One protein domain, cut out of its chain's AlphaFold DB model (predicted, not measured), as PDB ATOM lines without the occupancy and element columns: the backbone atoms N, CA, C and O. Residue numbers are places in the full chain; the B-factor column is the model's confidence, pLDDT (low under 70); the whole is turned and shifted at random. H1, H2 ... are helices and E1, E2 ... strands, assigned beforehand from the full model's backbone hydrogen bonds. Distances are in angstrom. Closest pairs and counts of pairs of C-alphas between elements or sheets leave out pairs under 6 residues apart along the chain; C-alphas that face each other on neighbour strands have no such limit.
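Overview. This is residues 24 to 106 of the 121 residues of an uncharacterized protein of Ceriporiopsis subvermispora (strain B) (UniProt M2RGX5). Three helices at large angles to one another make the core: H2 packs on both H1 and H3, and the end of H3 meets the start of H1 at a corner. A hairpin of two strands, E1 and E2, extends to one end of the domain, and a long loop, residues 71 to 85, runs from H2 round to H3, briefly paired with the last printed residues. The printed part has 83 residues, with three named helices and two named strands in the order H1 E1 E2 H2 H3; its class is mixed, helices and strands. The two strands form an antiparallel sheet. The whole is compact, with a radius of gyration of the C-alphas of 13.5 A, and spans 39 by 35 by 20 A.

Arrangement. H1, residues 29 to 39, touches H2, residues 60 to 70, opposite ways at a steep tilt of 43 degrees; their closest C-alphas, of Ala 37 and Pro 61, are 4.4 A apart. E1, residues 44 to 49, and E2, residues 55 to 59, form a hairpin, their directions at 153 degrees. Across it N 48 and O 56 are 3.0 A apart and N 58 and O 46 are 2.8 A apart, both within hydrogen-bond range. The closest C-alphas of E1 and H2, of Val 45 and Tyr 60, are 5.9 A apart. H2 touches H3, residues 86 to 98, the same way at a steep tilt of 69 degrees, only just short of about perpendicular; their closest C-alphas, of Ile 67 and Gly 95, are 4.4 A apart. H3 touches H1 with residues 94 to 98 alone, about perpendicular at 78 degrees; their closest C-alphas, of Pro 30 and Tyr 98, are 5.3 A apart. E2 and H3 are apart. In H2 and H3 every O i to N i+4 pair is within hydrogen-bond range; in H1, 6 of 7 are.

Along the chain. H1 begins at C-alpha 29, (52.687, 8.361, -34.517), and is 15.6 A long from first to last C-alpha. E1 measures 13.7 A and E2 12.7 A. H2 begins directly after E2, at C-alpha 60, (42.378, 14.247, -28.621), and measures 15.0 A. H3, the longest helix with 13 residues, measures 18.0 A and ends at C-alpha 98, (47.241, 7.563, -40.823).

Size, cuts and confidence. The two C-alphas farthest apart, those of Asp 24 and Lys 52, are 43.0 A apart. The printed part has no cut. The link from H2 to H3, 15 residues, is long, and the other links are tight. Residues 79 to 80 pair in parallel with residues 104 to 105. The mean pLDDT of the printed part is 87.7, and residues 74 to 84 are under 70.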
ATOM      1  N   ASP A  24      56.744   0.579 -26.320       88.00
ATOM      2  CA  ASP A  24      57.267  -0.673 -26.869       88.00
ATOM      3  C   ASP A  24      57.236  -0.694 -28.406       88.00
ATOM      4  O   ASP A  24      57.289  -1.760 -29.013       88.00
ATOM      5  N   ASP A  25      57.127   0.482 -29.032       83.12
ATOM      6  CA  ASP A  25      56.970   0.683 -30.477       83.12
ATOM      7  C   ASP A  25      55.725   0.002 -31.086       83.12
ATOM      8  O   ASP A  25      55.617  -0.125 -32.306       83.12
ATOM      9  N   SER A  26      54.743  -0.388 -30.261       91.00
ATOM     10  CA  SER A  26      53.481  -0.980 -30.738       91.00
ATOM     11  C   SER A  26      52.555   0.012 -31.444       91.00
ATOM     12  O   SER A  26      51.642  -0.414 -32.148       91.00
ATOM     13  N   LEU A  27      52.772   1.317 -31.252       92.81
ATOM     14  CA  LEU A  27      51.958   2.382 -31.831       92.81
ATOM     15  C   LEU A  27      52.802   3.284 -32.730       92.81
ATOM     16  O   LEU A  27      53.813   3.851 -32.312       92.81
ATOM     17  N   THR A  28      52.325   3.497 -33.949       93.62
ATOM     18  CA  THR A  28      52.814   4.549 -34.841       93.62
ATOM     19  C   THR A  28      52.385   5.936 -34.352       93.62
ATOM     20  O   THR A  28      51.473   6.100 -33.539       93.62
ATOM     21  N   PHE A  29      53.017   6.984 -34.890       92.62
ATOM     22  CA  PHE A  29      52.687   8.361 -34.517       92.62
ATOM     23  C   PHE A  29      51.193   8.721 -34.696       92.62
ATOM     24  O   PHE A  29      50.631   9.333 -33.787       92.62
ATOM     25  N   PRO A  30      50.497   8.335 -35.785       94.06
ATOM     26  CA  PRO A  30      49.052   8.546 -35.899       94.06
ATOM     27  C   PRO A  30      48.224   7.715 -34.911       94.06
ATOM     28  O   PRO A  30      47.220   8.205 -34.393       94.06
ATOM     29  N   GLU A  31      48.643   6.486 -34.609       95.44
ATOM     30  CA  GLU A  31      47.951   5.613 -33.652       95.44
ATOM     31  C   GLU A  31      48.042   6.140 -32.214       95.44
ATOM     32  O   GLU A  31      47.128   5.910 -31.422       95.44
ATOM     33  N   LEU A  32      49.055   6.950 -31.877       95.12
ATOM     34  CA  LEU A  32      49.084   7.683 -30.603       95.12
ATOM     35  C   LEU A  32      47.877   8.621 -30.444       95.12
ATOM     36  O   LEU A  32      47.341   8.756 -29.341       95.12
ATOM     37  N   PHE A  33      47.411   9.255 -31.527       96.25
ATOM     38  CA  PHE A  33      46.211  10.099 -31.477       96.25
ATOM     39  C   PHE A  33      44.951   9.266 -31.259       96.25
ATOM     40  O   PHE A  33      44.074   9.690 -30.508       96.25
ATOM     41  N   GLU A  34      44.868   8.077 -31.861       96.69
ATOM     42  CA  GLU A  34      43.769   7.147 -31.602       96.69
ATOM     43  C   GLU A  34      43.783   6.653 -30.150       96.69
ATOM     44  O   GLU A  34      42.747   6.661 -29.478       96.69
ATOM     45  N   PHE A  35      44.955   6.256 -29.649       96.56
ATOM     46  CA  PHE A  35      45.138   5.810 -28.274       96.56
ATOM     47  C   PHE A  35      44.666   6.884 -27.295       96.56
ATOM     48  O   PHE A  35      43.828   6.613 -26.435       96.56
ATOM     49  N   HIS A  36      45.147   8.116 -27.443       96.31
ATOM     50  CA  HIS A  36      44.773   9.195 -26.540       96.31
ATOM     51  C   HIS A  36      43.332   9.679 -26.737       96.31
ATOM     52  O   HIS A  36      42.711  10.108 -25.770       96.31
ATOM     53  N   ALA A  37      42.745   9.549 -27.930       97.19
ATOM     54  CA  ALA A  37      41.318   9.815 -28.115       97.19
ATOM     55  C   ALA A  37      40.441   8.870 -27.274       97.19
ATOM     56  O   ALA A  37      39.359   9.269 -26.850       97.19
ATOM     57  N   LYS A  38      40.912   7.641 -27.012       97.31
ATOM     58  CA  LYS A  38      40.223   6.653 -26.165       97.31
ATOM     59  C   LYS A  38      40.566   6.806 -24.679       97.31
ATOM     60  O   LYS A  38      39.670   6.742 -23.846       97.31
ATOM     61  N   HIS A  39      41.842   7.011 -24.347       95.88
ATOM     62  CA  HIS A  39      42.342   6.922 -22.963       95.88
ATOM     63  C   HIS A  39      42.627   8.277 -22.295       95.88
ATOM     64  O   HIS A  39      42.828   8.327 -21.084       95.88
ATOM     65  N   SER A  40      42.656   9.364 -23.065       96.44
ATOM     66  CA  SER A  40      42.900  10.736 -22.599       96.44
ATOM     67  C   SER A  40      41.903  11.733 -23.229       96.44
ATOM     68  O   SER A  40      42.328  12.759 -23.772       96.44
ATOM     69  N   PRO A  41      40.578  11.463 -23.227       96.94
ATOM     70  CA  PRO A  41      39.618  12.207 -24.050       96.94
ATOM     71  C   PRO A  41      39.497  13.693 -23.679       96.94
ATOM     72  O   PRO A  41      39.148  14.513 -24.525       96.94
ATOM     73  N   GLU A  42      39.812  14.045 -22.435       96.12
ATOM     74  CA  GLU A  42      39.768  15.416 -21.914       96.12
ATOM     75  C   GLU A  42      41.125  16.132 -21.991       96.12
ATOM     76  O   GLU A  42      41.236  17.294 -21.603       96.12
ATOM     77  N   HIS A  43      42.179  15.458 -22.463       95.25
ATOM     78  CA  HIS A  43      43.497  16.071 -22.546       95.25
ATOM     79  C   HIS A  43      43.623  16.931 -23.813       95.25
ATOM     80  O   HIS A  43      43.430  16.413 -24.922       95.25
ATOM     81  N   PRO A  44      43.966  18.225 -23.685       94.25
ATOM     82  CA  PRO A  44      44.174  19.094 -24.833       94.25
ATOM     83  C   PRO A  44      45.465  18.715 -25.563       94.25
ATOM     84  O   PRO A  44      46.527  18.621 -24.954       94.25
ATOM     85  N   VAL A  45      45.387  18.544 -26.884       92.62
ATOM     86  CA  VAL A  45      46.570  18.367 -27.744       92.62
ATOM     87  C   VAL A  45      47.039  19.694 -28.337       92.62
ATOM     88  O   VAL A  45      48.223  19.881 -28.612       92.62
ATOM     89  N   ARG A  46      46.109  20.634 -28.536       89.81
ATOM     90  CA  ARG A  46      46.381  21.998 -28.996       89.81
ATOM     91  C   ARG A  46      45.402  22.974 -28.372       89.81
ATOM     92  O   ARG A  46      44.330  22.589 -27.925       89.81
ATOM     93  N   THR A  47      45.762  24.246 -28.401       92.12
ATOM     94  CA  THR A  47      44.876  25.350 -28.038       92.12
ATOM     95  C   THR A  47      44.944  26.422 -29.114       92.12
ATOM     96  O   THR A  47      46.010  26.639 -29.693       92.12
ATOM     97  N   TYR A  48      43.842  27.122 -29.357       88.88
ATOM     98  CA  TYR A  48      43.820  28.303 -30.220       88.88
ATOM     99  C   TYR A  48      43.087  29.451 -29.537       88.88
ATOM    100  O   TYR A  48      42.248  29.228 -28.668       88.88
ATOM    101  N   SER A  49      43.417  30.677 -29.929       91.75
ATOM    102  CA  SER A  49      42.719  31.868 -29.455       91.75
ATOM    103  C   SER A  49      41.679  32.302 -30.481       91.75
ATOM    104  O   SER A  49      41.985  32.352 -31.672       91.75
ATOM    105  N   ASP A  50      40.466  32.620 -30.035       89.25
ATOM    106  CA  ASP A  50      39.446  33.225 -30.899       89.25
ATOM    107  C   ASP A  50      39.688  34.733 -31.120       89.25
ATOM    108  O   ASP A  50      40.620  35.330 -30.574       89.25
ATOM    109  N   GLU A  51      38.820  35.377 -31.907       91.94
ATOM    110  CA  GLU A  51      38.862  36.826 -32.177       91.94
ATOM    111  C   GLU A  51      38.767  37.682 -30.900       91.94
ATOM    112  O   GLU A  51      39.268  38.806 -30.850       91.94
ATOM    113  N   LYS A  52      38.156  37.138 -29.842       93.38
ATOM    114  CA  LYS A  52      38.008  37.764 -28.523       93.38
ATOM    115  C   LYS A  52      39.156  37.405 -27.570       93.38
ATOM    116  O   LYS A  52      39.113  37.800 -26.407       93.38
ATOM    117  N   LYS A  53      40.194  36.708 -28.054       89.69
ATOM    118  CA  LYS A  53      41.360  36.213 -27.301       89.69
ATOM    119  C   LYS A  53      41.036  35.159 -26.233       89.69
ATOM    120  O   LYS A  53      41.874  34.918 -25.363       89.69
ATOM    121  N   ASN A  54      39.882  34.499 -26.299       92.88
ATOM    122  CA  ASN A  54      39.609  33.350 -25.436       92.88
ATOM    123  C   ASN A  54      40.365  32.126 -25.944       92.88
ATOM    124  O   ASN A  54      40.413  31.887 -27.151       92.88
ATOM    125  N   ILE A  55      40.928  31.349 -25.021       92.06
ATOM    126  CA  ILE A  55      41.681  30.134 -25.329       92.06
ATOM    127  C   ILE A  55      40.715  28.953 -25.394       92.06
ATOM    128  O   ILE A  55      40.056  28.626 -24.407       92.06
ATOM    129  N   HIS A  56      40.680  28.290 -26.543       92.19
ATOM    130  CA  HIS A  56      39.867  27.107 -26.797       92.19
ATOM    131  C   HIS A  56      40.767  25.872 -26.893       92.19
ATOM    132  O   HIS A  56      41.690  25.858 -27.717       92.19
ATOM    133  N   PRO A  57      40.547  24.842 -26.058       94.62
ATOM    134  CA  PRO A  57      41.267  23.585 -26.167       94.62
ATOM    135  C   PRO A  57      40.700  22.727 -27.297       94.62
ATOM    136  O   PRO A  57      39.492  22.592 -27.449       94.62
ATOM    137  N   ILE A  58      41.596  22.086 -28.038       95.38
ATOM    138  CA  ILE A  58      41.288  20.974 -28.933       95.38
ATOM    139  C   ILE A  58      41.801  19.716 -28.244       95.38
ATOM    140  O   ILE A  58      43.014  19.523 -28.108       95.38
ATOM    141  N   CYS A  59      40.882  18.864 -27.801       96.75
ATOM    142  CA  CYS A  59      41.214  17.596 -27.155       96.75
ATOM    143  C   CYS A  59      41.431  16.474 -28.179       96.75
ATOM    144  O   CYS A  59      41.029  16.572 -29.343       96.75
ATOM    145  N   TYR A  60      42.056  15.377 -27.742       96.75
ATOM    146  CA  TYR A  60      42.378  14.247 -28.621       96.75
ATOM    147  C   TYR A  60      41.201  13.689 -29.441       96.75
ATOM    148  O   TYR A  60      41.418  13.428 -30.623       96.75
ATOM    149  N   PRO A  61      39.967  13.535 -28.915       97.44
ATOM    150  CA  PRO A  61      38.848  13.027 -29.712       97.44
ATOM    151  C   PRO A  61      38.505  13.928 -30.903       97.44
ATOM    152  O   PRO A  61      38.222  13.445 -32.002       97.44
ATOM    153  N   GLU A  62      38.562  15.244 -30.704       96.56
ATOM    154  CA  GLU A  62      38.308  16.219 -31.760       96.56
ATOM    155  C   GLU A  62      39.421  16.194 -32.810       96.56
ATOM    156  O   GLU A  62      39.136  16.073 -34.007       96.56
ATOM    157  N   ALA A  63      40.678  16.233 -32.364       95.25
ATOM    158  CA  ALA A  63      41.836  16.153 -33.246       95.25
ATOM    159  C   ALA A  63      41.835  14.851 -34.058       95.25
ATOM    160  O   ALA A  63      42.008  14.876 -35.276       95.25
ATOM    161  N   PHE A  64      41.563  13.713 -33.417       96.81
ATOM    162  CA  PHE A  64      41.524  12.414 -34.083       96.81
ATOM    163  C   PHE A  64      40.387  12.320 -35.106       96.81
ATOM    164  O   PHE A  64      40.581  11.804 -36.208       96.81
ATOM    165  N   ARG A  65      39.211  12.889 -34.814       96.50
ATOM    166  CA  ARG A  65      38.126  12.997 -35.803       96.50
ATOM    167  C   ARG A  65      38.562  13.798 -37.032       96.50
ATOM    168  O   ARG A  65      38.232  13.414 -38.155       96.50
ATOM    169  N   ALA A  66      39.293  14.891 -36.830       94.00
ATOM    170  CA  ALA A  66      39.811  15.707 -37.920       94.00
ATOM    171  C   ALA A  66      40.886  14.953 -38.732       94.00
ATOM    172  O   ALA A  66      40.816  14.949 -39.961       94.00
ATOM    173  N   ILE A  67      41.790  14.222 -38.067       94.62
ATOM    174  CA  ILE A  67      42.791  13.335 -38.693       94.62
ATOM    175  C   ILE A  67      42.101  12.288 -39.569       94.62
ATOM    176  O   ILE A  67      42.420  12.163 -40.748       94.62
ATOM    177  N   ARG A  68      41.087  11.591 -39.039       94.88
ATOM    178  CA  ARG A  68      40.306  10.598 -39.797       94.88
ATOM    179  C   ARG A  68      39.576  11.203 -40.990       94.88
ATOM    180  O   ARG A  68      39.365  10.515 -41.984       94.88
ATOM    181  N   LYS A  69      39.151  12.465 -40.898       93.31
ATOM    182  CA  LYS A  69      38.551  13.182 -42.028       93.31
ATOM    183  C   LYS A  69      39.603  13.487 -43.095       93.31
ATOM    184  O   LYS A  69      39.327  13.260 -44.268       93.31
ATOM    185  N   ALA A  70      40.786  13.951 -42.699       89.75
ATOM    186  CA  ALA A  70      41.894  14.223 -43.611       89.75
ATOM    187  C   ALA A  70      42.437  12.949 -44.281       89.75
ATOM    188  O   ALA A  70      42.747  12.978 -45.465       89.75
ATOM    189  N   ALA A  71      42.458  11.821 -43.570       90.19
ATOM    190  CA  ALA A  71      42.876  10.519 -44.096       90.19
ATOM    191  C   ALA A  71      42.021  10.012 -45.275       90.19
ATOM    192  O   ALA A  71      42.442   9.122 -46.001       90.19
ATOM    193  N   LYS A  72      40.821  10.575 -45.486       89.38
ATOM    194  CA  LYS A  72      39.968  10.261 -46.645       89.38
ATOM    195  C   LYS A  72      40.404  10.965 -47.932       89.38
ATOM    196  O   LYS A  72      39.791  10.749 -48.972       89.38
ATOM    197  N   ILE A  73      41.389  11.858 -47.863       83.50
ATOM    198  CA  ILE A  73      41.941  12.524 -49.040       83.50
ATOM    199  C   ILE A  73      42.915  11.541 -49.697       83.50
ATOM    200  O   ILE A  73      44.035  11.353 -49.228       83.50
ATOM    201  N   GLU A  74      42.476  10.889 -50.770       69.31
ATOM    202  CA  GLU A  74      43.298   9.950 -51.535       69.31
ATOM    203  C   GLU A  74      44.226  10.717 -52.485       69.31
ATOM    204  O   GLU A  74      43.801  11.235 -53.518       69.31
ATOM    205  N   SER A  75      45.510  10.822 -52.133       65.81
ATOM    206  CA  SER A  75      46.528  11.354 -53.038       65.81
ATOM    207  C   SER A  75      47.914  10.801 -52.680       65.81
ATOM    208  O   SER A  75      48.408  11.074 -51.586       65.81
ATOM    209  N   PRO A  76      48.559  10.025 -53.570       58.97
ATOM    210  CA  PRO A  76      49.763   9.266 -53.232       58.97
ATOM    211  C   PRO A  76      51.026  10.117 -53.020       58.97
ATOM    212  O   PRO A  76      51.964   9.636 -52.390       58.97
ATOM    213  N   VAL A  77      51.082  11.362 -53.513       55.25
ATOM    214  CA  VAL A  77      52.237  12.262 -53.336       55.25
ATOM    215  C   VAL A  77      51.758  13.715 -53.278       55.25
ATOM    216  O   VAL A  77      51.499  14.333 -54.309       55.25
ATOM    217  N   LEU A  78      51.659  14.278 -52.072       59.94
ATOM    218  CA  LEU A  78      51.333  15.691 -51.866       59.94
ATOM    219  C   LEU A  78      52.536  16.420 -51.265       59.94
ATOM    220  O   LEU A  78      52.833  16.291 -50.077       59.94
ATOM    221  N   GLY A  79      53.196  17.245 -52.079       59.50
ATOM    222  CA  GLY A  79      53.907  18.397 -51.539       59.50
ATOM    223  C   GLY A  79      52.866  19.328 -50.920       59.50
ATOM    224  O   GLY A  79      52.046  19.898 -51.638       59.50
ATOM    225  N   ILE A  80      52.844  19.446 -49.593       63.75
ATOM    226  CA  ILE A  80      51.844  20.283 -48.919       63.75
ATOM    227  C   ILE A  80      52.331  21.730 -48.940       63.75
ATOM    228  O   ILE A  80      53.071  22.153 -48.049       63.75
ATOM    229  N   LEU A  81      51.897  22.486 -49.946       60.12
ATOM    230  CA  LEU A  81      52.036  23.939 -49.998       60.12
ATOM    231  C   LEU A  81      50.679  24.568 -49.668       60.12
ATOM    232  O   LEU A  81      49.865  24.821 -50.550       60.12
ATOM    233  N   ALA A  82      50.412  24.781 -48.383       60.09
ATOM    234  CA  ALA A  82      49.169  25.389 -47.927       60.09
ATOM    235  C   ALA A  82      49.465  26.577 -47.011       60.09
ATOM    236  O   ALA A  82      50.192  26.442 -46.028       60.09
ATOM    237  N   ALA A  83      48.842  27.724 -47.290       59.72
ATOM    238  CA  ALA A  83      48.694  28.815 -46.326       59.72
ATOM    239  C   ALA A  83      47.597  28.452 -45.305       59.72
ATOM    240  O   ALA A  83      46.597  29.147 -45.163       59.72
ATOM    241  N   ALA A  84      47.746  27.292 -44.666       64.38
ATOM    242  CA  ALA A  84      46.843  26.804 -43.638       64.38
ATOM    243  C   ALA A  84      47.351  27.237 -42.260       64.38
ATOM    244  O   ALA A  84      48.559  27.382 -42.044       64.38
ATOM    245  N   ASP A  85      46.435  27.406 -41.310       78.06
ATOM    246  CA  ASP A  85      46.824  27.526 -39.914       78.06
ATOM    247  C   ASP A  85      47.511  26.231 -39.439       78.06
ATOM    248  O   ASP A  85      47.374  25.148 -40.023       78.06
ATOM    249  N   SER A  86      48.272  26.339 -38.351       82.62
ATOM    250  CA  SER A  86      49.088  25.228 -37.864       82.62
ATOM    251  C   SER A  86      48.274  23.973 -37.518       82.62
ATOM    252  O   SER A  86      48.822  22.870 -37.619       82.62
ATOM    253  N   ILE A  87      47.016  24.111 -37.072       87.56
ATOM    254  CA  ILE A  87      46.152  22.999 -36.643       87.56
ATOM    255  C   ILE A  87      45.690  22.226 -37.868       87.56
ATOM    256  O   ILE A  87      45.862  21.004 -37.921       87.56
ATOM    257  N   THR A  88      45.180  22.938 -38.872       86.75
ATOM    258  CA  THR A  88      44.774  22.347 -40.151       86.75
ATOM    259  C   THR A  88      45.949  21.637 -40.816       86.75
ATOM    260  O   THR A  88      45.826  20.478 -41.217       86.75
ATOM    261  N   TYR A  89      47.115  22.288 -40.860       87.00
ATOM    262  CA  TYR A  89      48.319  21.715 -41.460       87.00
ATOM    263  C   TYR A  89      48.753  20.412 -40.781       87.00
ATOM    264  O   TYR A  89      48.978  19.400 -41.443       87.00
ATOM    265  N   ALA A  90      48.825  20.409 -39.448       89.44
ATOM    266  CA  ALA A  90      49.219  19.221 -38.697       89.44
ATOM    267  C   ALA A  90      48.212  18.078 -38.850       89.44
ATOM    268  O   ALA A  90      48.610  16.936 -39.055       89.44
ATOM    269  N   THR A  91      46.915  18.388 -38.808       91.12
ATOM    270  CA  THR A  91      45.848  17.397 -39.000       91.12
ATOM    271  C   THR A  91      45.949  16.730 -40.369       91.12
ATOM    272  O   THR A  91      45.780  15.518 -40.472       91.12
ATOM    273  N   LEU A  92      46.259  17.504 -41.413       89.81
ATOM    274  CA  LEU A  92      46.440  16.986 -42.765       89.81
ATOM    275  C   LEU A  92      47.665  16.067 -42.867       89.81
ATOM    276  O   LEU A  92      47.555  14.959 -43.388       89.81
ATOM    277  N   VAL A  93      48.810  16.499 -42.331       89.81
ATOM    278  CA  VAL A  93      50.045  15.695 -42.290       89.81
ATOM    279  C   VAL A  93      49.805  14.367 -41.567       89.81
ATOM    280  O   VAL A  93      50.116  13.307 -42.105       89.81
ATOM    281  N   ILE A  94      49.208  14.413 -40.374       92.94
ATOM    282  CA  ILE A  94      48.943  13.216 -39.566       92.94
ATOM    283  C   ILE A  94      47.872  12.340 -40.225       92.94
ATOM    284  O   ILE A  94      47.989  11.120 -40.199       92.94
ATOM    285  N   GLY A  95      46.858  12.935 -40.859       91.56
ATOM    286  CA  GLY A  95      45.846  12.215 -41.636       91.56
ATOM    287  C   GLY A  95      46.444  11.428 -42.799       91.56
ATOM    288  O   GLY A  95      46.065  10.280 -43.011       91.56
ATOM    289  N   MET A  96      47.422  11.997 -43.504       90.38
ATOM    290  CA  MET A  96      48.152  11.279 -44.553       90.38
ATOM    291  C   MET A  96      48.988  10.127 -43.999       90.38
ATOM    292  O   MET A  96      48.925   9.031 -44.546       90.38
ATOM    293  N   MET A  97      49.703  10.343 -42.889       92.06
ATOM    294  CA  MET A  97      50.420   9.261 -42.202       92.06
ATOM    295  C   MET A  97      49.459   8.146 -41.766       92.06
ATOM    296  O   MET A  97      49.755   6.972 -41.958       92.06
ATOM    297  N   TYR A  98      48.287   8.508 -41.230       92.56
ATOM    298  CA  TYR A  98      47.241   7.563 -40.823       92.56
ATOM    299  C   TYR A  98      46.703   6.745 -42.008       92.56
ATOM    300  O   TYR A  98      46.351   5.582 -41.849       92.56
ATOM    301  N   ALA A  99      46.656   7.335 -43.204       91.12
ATOM    302  CA  ALA A  99      46.270   6.652 -44.439       91.12
ATOM    303  C   ALA A  99      47.409   5.826 -45.078       91.12
ATOM    304  O   ALA A  99      47.207   5.236 -46.136       91.12
ATOM    305  N   GLY A 100      48.594   5.772 -44.459       90.19
ATOM    306  CA  GLY A 100      49.750   5.022 -44.960       90.19
ATOM    307  C   GLY A 100      50.618   5.776 -45.974       90.19
ATOM    308  O   GLY A 100      51.497   5.173 -46.587       90.19
ATOM    309  N   TYR A 101      50.408   7.084 -46.153       89.44
ATOM    310  CA  TYR A 101      51.225   7.921 -47.034       89.44
ATOM    311  C   TYR A 101      52.395   8.571 -46.284       89.44
ATOM    312  O   TYR A 101      52.316   8.854 -45.088       89.44
ATOM    313  N   ALA A 102      53.472   8.874 -47.010       87.88
ATOM    314  CA  ALA A 102      54.619   9.623 -46.498       87.88
ATOM    315  C   ALA A 102      54.504  11.111 -46.900       87.88
ATOM    316  O   ALA A 102      54.836  11.458 -48.036       87.88
ATOM    317  N   PRO A 103      54.012  12.012 -46.021       85.75
ATOM    318  CA  PRO A 103      53.834  13.419 -46.372       85.75
ATOM    319  C   PRO A 103      55.176  14.149 -46.500       85.75
ATOM    320  O   PRO A 103      56.070  13.967 -45.673       85.75
ATOM    321  N   PHE A 104      55.287  15.048 -47.483       85.62
ATOM    322  CA  PHE A 104      56.453  15.919 -47.657       85.62
ATOM    323  C   PHE A 104      56.068  17.392 -47.407       85.62
ATOM    324  O   PHE A 104      55.561  18.066 -48.312       85.62
ATOM    325  N   PRO A 105      56.227  17.900 -46.167       79.25
ATOM    326  CA  PRO A 105      55.857  19.267 -45.818       79.25
ATOM    327  C   PRO A 105      56.793  20.288 -46.482       79.25
ATOM    328  O   PRO A 105      57.993  20.304 -46.215       79.25
ATOM    329  N   ILE A 106      56.247  21.173 -47.324       79.88
ATOM    330  CA  ILE A 106      57.009  22.251 -47.970       79.88
ATOM    331  C   ILE A 106      56.709  23.565 -47.247       79.88
ATOM    332  O   ILE A 106      55.557  23.969 -47.102       79.88
TER     333      ILE A 106